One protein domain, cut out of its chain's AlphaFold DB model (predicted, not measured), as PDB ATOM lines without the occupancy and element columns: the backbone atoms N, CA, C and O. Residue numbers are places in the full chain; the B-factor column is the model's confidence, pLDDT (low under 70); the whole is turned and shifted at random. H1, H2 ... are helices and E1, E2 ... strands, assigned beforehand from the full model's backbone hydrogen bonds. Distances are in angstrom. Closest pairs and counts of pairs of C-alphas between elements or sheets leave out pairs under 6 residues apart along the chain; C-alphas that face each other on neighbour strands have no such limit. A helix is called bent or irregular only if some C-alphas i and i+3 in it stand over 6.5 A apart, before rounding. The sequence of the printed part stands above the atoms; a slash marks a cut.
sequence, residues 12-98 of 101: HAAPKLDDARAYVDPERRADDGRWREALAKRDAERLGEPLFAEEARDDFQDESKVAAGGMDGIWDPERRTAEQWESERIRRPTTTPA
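This is residues 12 to 98 of the 101 residues of an uncharacterized protein of Deltaproteobacteria bacterium (UniProt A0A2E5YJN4). The chain makes a loose, open ring of helices with a largely empty middle: the long helix H2 makes one side, H1 folds back beside its first part, the short H3 and H4 make the far corner, and H5 makes another side. The two ends of the printed part come together, residues 12 to 13 pairing with residues 96 to 97 of E1, while residues 37 to 46 of H2 stand free. The printed part has 87 residues, with five named helices and one named strand in the order H1, H2, H3, H4, H5, E1, and its class is mostly helix. It is loose, with a radius of gyration of the C-alphas of 15.8 A, and only just flat, spanning 45 by 31 by 17 A.

H1, residues 17 to 23, is close to but not clearly touching H2, residues 26 to 46; their closest C-alphas, of Arg 21 and Arg 29, are 7.6 A apart. Their lines stand at a shallow tilt of 16 degrees, and they run opposite ways. H2 has a kink of 26 degrees near residue 33. H3, residues 54 to 59, is close to but not clearly touching H4, residues 64 to 67; the closest C-alphas, of Arg 57 and Ala 67, are 6.3 A apart. H5, residues 77 to 87, touches no helix. E1, residues 95 to 97, pairs with no named strand, but its residues 96 to 97 pair with residues 12 to 13, parallel. Each O i to N i+4 pair is within hydrogen-bond range in H3 and H5, against 15 of 17 in H2 and 0 of 3 in H1, where 3 of 4 O i to N i+3 pairs are within range; H4 is too short for an O i to N i+4 pair.

H1 begins at C-alpha 17 (57.686, 78.034, 35.397); it is neither bent nor irregular, but only just: C-alphas 19 and 22 are 6.2 A apart. H2 is 30.0 A long and ends at C-alpha 46 (66.627, 66.197, 25.859); it is irregular, with C-alphas 27 and 30 at 7.4 A. H3 and H4 have six and four residues. H5 is 15.2 A long. E1 ends at C-alpha 97 (69.295, 85.656, 35.720).

The two C-alphas farthest apart, of Glu 27 and Gln 61, are 46.9 A apart, while those of His 12 and Ala 98 are 5.4 A apart. The printed part has no cut and no long link. The mean pLDDT of the printed part is 70.0, with residue 44, residues 46 to 71 and residues 82 to 98 under 70.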
ATOM      1  N   HIS A  12      73.478  80.465  37.584       79.25
ATOM      2  CA  HIS A  12      72.157  80.721  37.032       79.25
ATOM      3  C   HIS A  12      71.064  80.297  38.007       79.25
ATOM      4  O   HIS A  12      71.129  79.225  38.607       79.25
ATOM      5  N   ALA A  13      70.039  81.137  38.110       82.12
ATOM      6  CA  ALA A  13      68.772  80.806  38.745       82.12
ATOM      7  C   ALA A  13      67.631  81.052  37.757       82.12
ATOM      8  O   ALA A  13      67.721  81.919  36.879       82.12
ATOM      9  N   ALA A  14      66.558  80.292  37.914       80.56
ATOM     10  CA  ALA A  14      65.346  80.405  37.123       80.56
ATOM     11  C   ALA A  14      64.135  80.291  38.056       80.56
ATOM     12  O   ALA A  14      64.188  79.542  39.029       80.56
ATOM     13  N   PRO A  15      63.035  81.015  37.799       78.94
ATOM     14  CA  PRO A  15      61.809  80.816  38.556       78.94
ATOM     15  C   PRO A  15      61.207  79.445  38.239       78.94
ATOM     16  O   PRO A  15      61.402  78.901  37.148       78.94
ATOM     17  N   LYS A  16      60.375  78.927  39.149       81.25
ATOM     18  CA  LYS A  16      59.436  77.872  38.764       81.25
ATOM     19  C   LYS A  16      58.556  78.409  37.646       81.25
ATOM     20  O   LYS A  16      58.002  79.506  37.746       81.25
ATOM     21  N   LEU A  17      58.435  77.629  36.578       77.31
ATOM     22  CA  LEU A  17      57.686  78.034  35.397       77.31
ATOM     23  C   LEU A  17      56.258  78.449  35.771       77.31
ATOM     24  O   LEU A  17      55.791  79.488  35.302       77.31
ATOM     25  N   ASP A  18      55.572  77.693  36.622       79.94
ATOM     26  CA  ASP A  18      54.193  78.000  37.021       79.94
ATOM     27  C   ASP A  18      54.077  79.328  37.782       79.94
ATOM     28  O   ASP A  18      53.178  80.122  37.494       79.94
ATOM     29  N   ASP A  19      55.042  79.628  38.653       83.81
ATOM     30  CA  ASP A  19      55.084  80.879  39.419       83.81
ATOM     31  C   ASP A  19      55.343  82.089  38.503       83.81
ATOM     32  O   ASP A  19      54.785  83.170  38.700       83.81
ATOM     33  N   ALA A  20      56.138  81.907  37.442       84.44
ATOM     34  CA  ALA A  20      56.475  82.973  36.501       84.44
ATOM     35  C   ALA A  20      55.266  83.466  35.682       84.44
ATOM     36  O   ALA A  20      55.237  84.620  35.253       84.44
ATOM     37  N   ARG A  21      54.239  82.626  35.485       85.12
ATOM     38  CA  ARG A  21      53.075  82.959  34.642       85.12
ATOM     39  C   ARG A  21      52.283  84.155  35.173       85.12
ATOM     40  O   ARG A  21      51.714  84.911  34.385       85.12
ATOM     41  N   ALA A  22      52.259  84.346  36.492       88.25
ATOM     42  CA  ALA A  22      51.578  85.476  37.125       88.25
ATOM     43  C   ALA A  22      52.156  86.836  36.696       88.25
ATOM     44  O   ALA A  22      51.437  87.834  36.695       88.25
ATOM     45  N   TYR A  23      53.426  86.857  36.284       89.00
ATOM     46  CA  TYR A  23      54.156  88.055  35.872       89.00
ATOM     47  C   TYR A  23      54.141  88.288  34.356       89.00
ATOM     48  O   TYR A  23      54.660  89.298  33.886       89.00
ATOM     49  N   VAL A  24      53.542  87.376  33.581       90.31
ATOM     50  CA  VAL A  24      53.381  87.538  32.134       90.31
ATOM     51  C   VAL A  24      52.214  88.477  31.853       90.31
ATOM     52  O   VAL A  24      51.103  88.278  32.365       90.31
ATOM     53  N   ASP A  25      52.472  89.469  30.996       94.94
ATOM     54  CA  ASP A  25      51.461  90.378  30.460       94.94
ATOM     55  C   ASP A  25      50.232  89.577  29.980       94.94
ATOM     56  O   ASP A  25      50.394  88.638  29.189       94.94
ATOM     57  N   PRO A  26      49.007  89.898  30.449       94.69
ATOM     58  CA  PRO A  26      47.791  89.205  30.044       94.69
ATOM     59  C   PRO A  26      47.641  89.010  28.533       94.69
ATOM     60  O   PRO A  26      47.213  87.933  28.113       94.69
ATOM     61  N   GLU A  27      48.041  89.994  27.723       96.69
ATOM     62  CA  GLU A  27      47.945  89.942  26.261       96.69
ATOM     63  C   GLU A  27      48.914  88.922  25.642       96.69
ATOM     64  O   GLU A  27      48.681  88.409  24.548       96.69
ATOM     65  N   ARG A  28      49.983  88.566  26.365       95.56
ATOM     66  CA  ARG A  28      51.030  87.626  25.937       95.56
ATOM     67  C   ARG A  28      50.875  86.221  26.503       95.56
ATOM     68  O   ARG A  28      51.631  85.331  26.128       95.56
ATOM     69  N   ARG A  29      49.886  85.962  27.362       91.69
ATOM     70  CA  ARG A  29      49.720  84.642  28.008       91.69
ATOM     71  C   ARG A  29      49.485  83.495  27.026       91.69
ATOM     72  O   ARG A  29      49.842  82.360  27.328       91.69
ATOM     73  N   ALA A  30      48.882  83.770  25.870       93.00
ATOM     74  CA  ALA A  30      48.717  82.765  24.822       93.00
ATOM     75  C   ALA A  30      50.052  82.424  24.133       93.00
ATOM     76  O   ALA A  30      50.299  81.259  23.829       93.00
ATOM     77  N   ASP A  31      50.913  83.425  23.914       93.88
ATOM     78  CA  ASP A  31      52.268  83.231  23.383       93.88
ATOM     79  C   ASP A  31      53.135  82.447  24.381       93.88
ATOM     80  O   ASP A  31      53.772  81.467  24.000       93.88
ATOM     81  N   ASP A  32      53.093  82.824  25.664       91.44
ATOM     82  CA  ASP A  32      53.772  82.125  26.766       91.44
ATOM     83  C   ASP A  32      53.334  80.655  26.871       91.44
ATOM     84  O   ASP A  32      54.178  79.767  26.973       91.44
ATOM     85  N   GLY A  33      52.031  80.371  26.756       90.19
ATOM     86  CA  GLY A  33      51.514  78.999  26.733       90.19
ATOM     87  C   GLY A  33      52.099  78.160  25.592       90.19
ATOM     88  O   GLY A  33      52.613  77.070  25.834       90.19
ATOM     89  N   ARG A  34      52.106  78.698  24.364       92.94
ATOM     90  CA  ARG A  34      52.707  78.020  23.200       92.94
ATOM     91  C   ARG A  34      54.204  77.778  23.377       92.94
ATOM     92  O   ARG A  34      54.704  76.714  23.019       92.94
ATOM     93  N   TRP A  35      54.921  78.760  23.921       90.62
ATOM     94  CA  TRP A  35      56.351  78.630  24.188       90.62
ATOM     95  C   TRP A  35      56.632  77.539  25.232       90.62
ATOM     96  O   TRP A  35      57.515  76.713  25.016       90.62
ATOM     97  N   ARG A  36      55.842  77.459  26.310       87.94
ATOM     98  CA  ARG A  36      55.968  76.412  27.344       87.94
ATOM     99  C   ARG A  36      55.720  75.011  26.809       87.94
ATOM    100  O   ARG A  36      56.443  74.090  27.174       87.94
ATOM    101  N   GLU A  37      54.728  74.844  25.941       87.44
ATOM    102  CA  GLU A  37      54.469  73.561  25.279       87.44
ATOM    103  C   GLU A  37      55.656  73.136  24.403       87.44
ATOM    104  O   GLU A  37      56.099  71.986  24.464       87.44
ATOM    105  N   ALA A  38      56.222  74.071  23.633       87.38
ATOM    106  CA  ALA A  38      57.416  73.818  22.832       87.38
ATOM    107  C   ALA A  38      58.639  73.483  23.705       87.38
ATOM    108  O   ALA A  38      59.397  72.566  23.382       87.38
ATOM    109  N   LEU A  39      58.804  74.187  24.827       83.50
ATOM    110  CA  LEU A  39      59.867  73.953  25.801       83.50
ATOM    111  C   LEU A  39      59.762  72.558  26.424       83.50
ATOM    112  O   LEU A  39      60.741  71.822  26.419       83.50
ATOM    113  N   ALA A  40      58.575  72.170  26.894       78.94
ATOM    114  CA  ALA A  40      58.334  70.856  27.482       78.94
ATOM    115  C   ALA A  40      58.614  69.725  26.485       78.94
ATOM    116  O   ALA A  40      59.200  68.708  26.850       78.94
ATOM    117  N   LYS A  41      58.250  69.914  25.211       78.62
ATOM    118  CA  LYS A  41      58.575  68.964  24.143       78.62
ATOM    119  C   LYS A  41      60.090  68.832  23.946       78.62
ATOM    120  O   LYS A  41      60.599  67.717  23.924       78.62
ATOM    121  N   ARG A  42      60.805  69.957  23.854       78.94
ATOM    122  CA  ARG A  42      62.271  69.980  23.728       78.94
ATOM    123  C   ARG A  42      62.953  69.333  24.931       78.94
ATOM    124  O   ARG A  42      63.915  68.591  24.774       78.94
ATOM    125  N   ASP A  43      62.475  69.618  26.136       73.56
ATOM    126  CA  ASP A  43      63.052  69.063  27.355       73.56
ATOM    127  C   ASP A  43      62.764  67.561  27.465       73.56
ATOM    128  O   ASP A  43      63.656  66.818  27.855       73.56
ATOM    129  N   ALA A  44      61.591  67.081  27.038       69.06
ATOM    130  CA  ALA A  44      61.304  65.648  26.936       69.06
ATOM    131  C   ALA A  44      62.208  64.934  25.914       69.06
ATOM    132  O   ALA A  44      62.635  63.809  26.161       69.06
ATOM    133  N   GLU A  45      62.534  65.591  24.797       72.56
ATOM    134  CA  GLU A  45      63.511  65.094  23.818       72.56
ATOM    135  C   GLU A  45      64.939  65.076  24.403       72.56
ATOM    136  O   GLU A  45      65.693  64.141  24.145       72.56
ATOM    137  N   ARG A  46      65.296  66.064  25.239       67.38
ATOM    138  CA  ARG A  46      66.627  66.197  25.859       67.38
ATOM    139  C   ARG A  46      66.846  65.297  27.075       67.38
ATOM    140  O   ARG A  46      67.958  64.840  27.293       67.38
ATOM    141  N   LEU A  47      65.816  65.037  27.880       61.81
ATOM    142  CA  LEU A  47      65.906  64.231  29.110       61.81
ATOM    143  C   LEU A  47      66.156  62.733  28.849       61.81
ATOM    144  O   LEU A  47      66.340  61.973  29.797       61.81
ATOM    145  N   GLY A  48      66.189  62.305  27.582       56.31
ATOM    146  CA  GLY A  48      66.756  61.015  27.185       56.31
ATOM    147  C   GLY A  48      68.291  60.969  27.221       56.31
ATOM    148  O   GLY A  48      68.858  59.886  27.098       56.31
ATOM    149  N   GLU A  49      68.961  62.112  27.403       60.12
ATOM    150  CA  GLU A  49      70.418  62.247  27.465       60.12
ATOM    151  C   GLU A  49      70.873  62.756  28.850       60.12
ATOM    152  O   GLU A  49      70.171  63.556  29.481       60.12
ATOM    153  N   PRO A  50      72.048  62.328  29.355       57.56
ATOM    154  CA  PRO A  50      72.587  62.826  30.618       57.56
ATOM    155  C   PRO A  50      72.821  64.346  30.578       57.56
ATOM    156  O   PRO A  50      73.490  64.862  29.688       57.56
ATOM    157  N   LEU A  51      72.303  65.063  31.581       60.47
ATOM    158  CA  LEU A  51      72.451  66.521  31.727       60.47
ATOM    159  C   LEU A  51      73.884  66.965  32.052       60.47
ATOM    160  O   LEU A  51      74.273  68.085  31.719       60.47
ATOM    161  N   PHE A  52      74.645  66.098  32.713       62.44
ATOM    162  CA  PHE A  52      76.024  66.339  33.115       62.44
ATOM    163  C   PHE A  52      76.955  65.378  32.374       62.44
ATOM    164  O   PHE A  52      76.599  64.220  32.124       62.44
ATOM    165  N   ALA A  53      78.156  65.859  32.042       64.69
ATOM    166  CA  ALA A  53      79.221  65.027  31.488       64.69
ATOM    167  C   ALA A  53      79.523  63.834  32.416       64.69
ATOM    168  O   ALA A  53      79.182  63.859  33.598       64.69
ATOM    169  N   GLU A  54      80.103  62.765  31.876       65.81
ATOM    170  CA  GLU A  54      80.448  61.563  32.654       65.81
ATOM    171  C   GLU A  54      81.400  61.898  33.804       65.81
ATOM    172  O   GLU A  54      81.111  61.578  34.950       65.81
ATOM    173  N   GLU A  55      82.418  62.704  33.518       61.75
ATOM    174  CA  GLU A  55      83.413  63.159  34.486       61.75
ATOM    175  C   GLU A  55      82.777  63.946  35.642       61.75
ATOM    176  O   GLU A  55      83.162  63.792  36.797       61.75
ATOM    177  N   ALA A  56      81.754  64.754  35.348       60.94
ATOM    178  CA  ALA A  56      81.034  65.499  36.373       60.94
ATOM    179  C   ALA A  56      80.150  64.584  37.235       60.94
ATOM    180  O   ALA A  56      79.970  64.857  38.412       60.94
ATOM    181  N   ARG A  57      79.586  63.503  36.682       61.66
ATOM    182  CA  ARG A  57      78.756  62.556  37.451       61.66
ATOM    183  C   ARG A  57      79.597  61.725  38.422       61.66
ATOM    184  O   ARG A  57      79.193  61.560  39.574       61.66
ATOM    185  N   ASP A  58      80.780  61.304  37.981       59.22
ATOM    186  CA  ASP A  58      81.744  60.552  38.789       59.22
ATOM    187  C   ASP A  58      82.243  61.364  39.999       59.22
ATOM    188  O   ASP A  58      82.303  60.842  41.116       59.22
ATOM    189  N   ASP A  59      82.524  62.661  39.813       57.50
ATOM    190  CA  ASP A  59      82.979  63.561  40.885       57.50
ATOM    191  C   ASP A  59      81.926  63.762  41.998       57.50
ATOM    192  O   ASP A  59      82.280  63.976  43.160       57.50
ATOM    193  N   PHE A  60      80.633  63.621  41.680       56.16
ATOM    194  CA  PHE A  60      79.524  63.681  42.647       56.16
ATOM    195  C   PHE A  60      79.052  62.295  43.130       56.16
ATOM    196  O   PHE A  60      77.944  62.166  43.657       56.16
ATOM    197  N   GLN A  61      79.884  61.258  42.973       52.16
ATOM    198  CA  GLN A  61      79.648  59.895  43.474       52.16
ATOM    199  C   GLN A  61      78.310  59.271  43.048       52.16
ATOM    200  O   GLN A  61      77.742  58.474  43.800       52.16
ATOM    201  N   ASP A  62      77.771  59.638  41.880       53.66
ATOM    202  CA  ASP A  62      76.456  59.168  41.428       53.66
ATOM    203  C   ASP A  62      75.343  59.356  42.480       53.66
ATOM    204  O   ASP A  62      74.405  58.552  42.577       53.66
ATOM    205  N   GLU A  63      75.408  60.421  43.294       58.88
ATOM    206  CA  GLU A  63      74.307  60.743  44.198       58.88
ATOM    207  C   GLU A  63      73.002  60.740  43.399       58.88
ATOM    208  O   GLU A  63      72.871  61.465  42.417       58.88
ATOM    209  N   SER A  64      72.028  59.918  43.806       55.03
ATOM    210  CA  SER A  64      70.821  59.631  43.007       55.03
ATOM    211  C   SER A  64      70.114  60.871  42.450       55.03
ATOM    212  O   SER A  64      69.498  60.804  41.393       55.03
ATOM    213  N   LYS A  65      70.219  62.015  43.137       51.12
ATOM    214  CA  LYS A  65      69.681  63.299  42.686       51.12
ATOM    215  C   LYS A  65      70.566  63.989  41.649       51.12
ATOM    216  O   LYS A  65      70.006  64.572  40.738       51.12
ATOM    217  N   VAL A  66      71.891  63.921  41.740       51.03
ATOM    218  CA  VAL A  66      72.821  64.438  40.719       51.03
ATOM    219  C   VAL A  66      72.813  63.535  39.482       51.03
ATOM    220  O   VAL A  66      72.664  64.029  38.365       51.03
ATOM    221  N   ALA A  67      72.832  62.213  39.681       48.91
ATOM    222  CA  ALA A  67      72.691  61.211  38.626       48.91
ATOM    223  C   ALA A  67      71.334  61.305  37.896       48.91
ATOM    224  O   ALA A  67      71.262  61.076  36.691       48.91
ATOM    225  N   ALA A  68      70.266  61.714  38.596       49.94
ATOM    226  CA  ALA A  68      68.958  62.007  38.002       49.94
ATOM    227  C   ALA A  68      68.817  63.441  37.445       49.94
ATOM    228  O   ALA A  68      67.730  63.813  37.006       49.94
ATOM    229  N   GLY A  69      69.875  64.263  37.471       51.00
ATOM    230  CA  GLY A  69      69.834  65.631  36.945       51.00
ATOM    231  C   GLY A  69      69.000  66.600  37.789       51.00
ATOM    232  O   GLY A  69      68.275  67.428  37.250       51.00
ATOM    233  N   GLY A  70      69.054  66.488  39.114       60.06
ATOM    234  CA  GLY A  70      68.252  67.257  40.061       60.06
ATOM    235  C   GLY A  70      68.501  68.758  39.939       60.06
ATOM    236  O   GLY A  70      69.497  69.268  40.435       60.06
ATOM    237  N   MET A  71      67.564  69.466  39.308       64.00
ATOM    238  CA  MET A  71      67.662  70.903  39.029       64.00
ATOM    239  C   MET A  71      67.005  71.783  40.092       64.00
ATOM    240  O   MET A  71      66.994  72.993  39.925       64.00
ATOM    241  N   ASP A  72      66.463  71.239  41.184       72.12
ATOM    242  CA  ASP A  72      65.609  72.033  42.081       72.12
ATOM    243  C   ASP A  72      66.336  73.224  42.738       72.12
ATOM    244  O   ASP A  72      65.707  74.241  43.025       72.12
ATOM    245  N   GLY A  73      67.664  73.150  42.904       72.12
ATOM    246  CA  GLY A  73      68.497  74.277  43.344       72.12
ATOM    247  C   GLY A  73      68.500  75.479  42.382       72.12
ATOM    248  O   GLY A  73      68.954  76.560  42.746       72.12
ATOM    249  N   ILE A  74      67.964  75.344  41.165       77.88
ATOM    250  CA  ILE A  74      67.802  76.460  40.224       77.88
ATOM    251  C   ILE A  74      66.713  77.452  40.680       77.88
ATOM    252  O   ILE A  74      66.794  78.629  40.331       77.88
ATOM    253  N   TRP A  75      65.723  76.997  41.465       79.06
ATOM    254  CA  TRP A  75      64.610  77.813  41.983       79.06
ATOM    255  C   TRP A  75      64.443  77.754  43.511       79.06
ATOM    256  O   TRP A  75      63.692  78.558  44.061       79.06
ATOM    257  N   ASP A  76      65.096  76.816  44.204       81.06
ATOM    258  CA  ASP A  76      65.082  76.687  45.667       81.06
ATOM    259  C   ASP A  76      66.393  77.231  46.272       81.06
ATOM    260  O   ASP A  76      67.431  76.561  46.212       81.06
ATOM    261  N   PRO A  77      66.384  78.442  46.862       76.75
ATOM    262  CA  PRO A  77      67.592  79.077  47.377       76.75
ATOM    263  C   PRO A  77      68.152  78.401  48.637       76.75
ATOM    264  O   PRO A  77      69.357  78.495  48.881       76.75
ATOM    265  N   GLU A  78      67.322  77.724  49.437       78.56
ATOM    266  CA  GLU A  78      67.779  77.000  50.628       78.56
ATOM    267  C   GLU A  78      68.533  75.744  50.206       78.56
ATOM    268  O   GLU A  78      69.667  75.524  50.639       78.56
ATOM    269  N   ARG A  79      67.965  74.991  49.261       72.56
ATOM    270  CA  ARG A  79      68.650  73.855  48.647       72.56
ATOM    271  C   ARG A  79      69.923  74.281  47.922       72.56
ATOM    272  O   ARG A  79      70.964  73.665  48.124       72.56
ATOM    273  N   ARG A  80      69.880  75.369  47.147       75.12
ATOM    274  CA  ARG A  80      71.057  75.912  46.447       75.12
ATOM    275  C   ARG A  80      72.162  76.344  47.405       75.12
ATOM    276  O   ARG A  80      73.342  76.318  47.054       75.12
ATOM    277  N   THR A  81      71.789  76.780  48.604       71.12
ATOM    278  CA  THR A  81      72.734  77.078  49.681       71.12
ATOM    279  C   THR A  81      73.311  75.777  50.235       71.12
ATOM    280  O   THR A  81      74.522  75.645  50.275       71.12
ATOM    281  N   ALA A  82      72.502  74.774  50.573       67.12
ATOM    282  CA  ALA A  82      73.026  73.486  51.042       67.12
ATOM    283  C   ALA A  82      74.014  72.854  50.037       67.12
ATOM    284  O   ALA A  82      75.138  72.530  50.410       67.12
ATOM    285  N   GLU A  83      73.646  72.809  48.751       66.06
ATOM    286  CA  GLU A  83      74.492  72.285  47.669       66.06
ATOM    287  C   GLU A  83      75.863  72.985  47.624       66.06
ATOM    288  O   GLU A  83      76.891  72.320  47.617       66.06
ATOM    289  N   GLN A  84      75.916  74.320  47.669       64.81
ATOM    290  CA  GLN A  84      77.180  75.070  47.554       64.81
ATOM    291  C   GLN A  84      78.059  75.036  48.810       64.81
ATOM    292  O   GLN A  84      79.283  75.176  48.722       64.81
ATOM    293  N   TRP A  85      77.449  74.901  49.990       54.06
ATOM    294  CA  TRP A  85      78.177  74.909  51.258       54.06
ATOM    295  C   TRP A  85      78.713  73.522  51.619       54.06
ATOM    296  O   TRP A  85      79.795  73.443  52.203       54.06
ATOM    297  N   GLU A  86      78.004  72.452  51.244       53.78
ATOM    298  CA  GLU A  86      78.435  71.074  51.500       53.78
ATOM    299  C   GLU A  86      79.368  70.519  50.413       53.78
ATOM    300  O   GLU A  86      80.279  69.767  50.757       53.78
ATOM    301  N   SER A  87      79.226  70.928  49.143       49.97
ATOM    302  CA  SER A  87      80.046  70.370  48.051       49.97
ATOM    303  C   SER A  87      81.338  71.139  47.735       49.97
ATOM    304  O   SER A  87      82.325  70.511  47.365       49.97
ATOM    305  N   GLU A  88      81.401  72.469  47.912       50.16
ATOM    306  CA  GLU A  88      82.503  73.255  47.312       50.16
ATOM    307  C   GLU A  88      83.190  74.272  48.247       50.16
ATOM    308  O   GLU A  88      84.099  74.983  47.817       50.16
ATOM    309  N   ARG A  89      82.804  74.375  49.533       52.22
ATOM    310  CA  ARG A  89      83.227  75.493  50.415       52.22
ATOM    311  C   ARG A  89      83.128  76.842  49.683       52.22
ATOM    312  O   ARG A  89      84.032  77.671  49.778       52.22
ATOM    313  N   ILE A  90      82.047  77.058  48.929       53.25
ATOM    314  CA  ILE A  90      81.861  78.293  48.169       53.25
ATOM    315  C   ILE A  90      81.177  79.349  49.027       53.25
ATOM    316  O   ILE A  90      80.125  79.116  49.624       53.25
ATOM    317  N   ARG A  91      81.751  80.557  49.075       48.34
ATOM    318  CA  ARG A  91      81.078  81.717  49.681       48.34
ATOM    319  C   ARG A  91      80.090  82.311  48.677       48.34
ATOM    320  O   ARG A  91      80.410  82.365  47.496       48.34
ATOM    321  N   ARG A  92      78.923  82.763  49.173       48.53
ATOM    322  CA  ARG A  92      77.760  83.292  48.413       48.53
ATOM    323  C   ARG A  92      78.098  83.700  46.964       48.53
ATOM    324  O   ARG A  92      78.790  84.706  46.790       48.53
ATOM    325  N   PRO A  93      77.585  82.982  45.953       52.22
ATOM    326  CA  PRO A  93      77.837  83.319  44.562       52.22
ATOM    327  C   PRO A  93      77.088  84.599  44.177       52.22
ATOM    328  O   PRO A  93      76.097  84.985  44.804       52.22
ATOM    329  N   THR A  94      77.534  85.223  43.094       54.81
ATOM    330  CA  THR A  94      76.766  86.279  42.430       54.81
ATOM    331  C   THR A  94      75.806  85.605  41.454       54.81
ATOM    332  O   THR A  94      76.251  84.922  40.539       54.81
ATOM    333  N   THR A  95      74.497  85.736  41.671       53.75
ATOM    334  CA  THR A  95      73.486  85.076  40.830       53.75
ATOM    335  C   THR A  95      73.059  85.983  39.688       53.75
ATOM    336  O   THR A  95      72.562  87.086  39.922       53.75
ATOM    337  N   THR A  96      73.208  85.496  38.458       54.19
ATOM    338  CA  THR A  96      72.787  86.206  37.249       54.19
ATOM    339  C   THR A  96      71.537  85.523  36.689       54.19
ATOM    340  O   THR A  96      71.525  84.294  36.559       54.19
ATOM    341  N   PRO A  97      70.460  86.261  36.354       50.25
ATOM    342  CA  PRO A  97      69.295  85.656  35.720       50.25
ATOM    343  C   PRO A  97      69.702  85.016  34.391       50.25
ATOM    344  O   PRO A  97      70.361  85.650  33.564       50.25
ATOM    345  N   ALA A  98      69.320  83.755  34.189       48.22
ATOM    346  CA  ALA A  98      69.532  83.099  32.907       48.22
ATOM    347  C   ALA A  98      68.734  83.841  31.816       48.22
ATOM    348  O   ALA A  98      67.560  84.160  32.034       48.22
TER     349      ALA A  98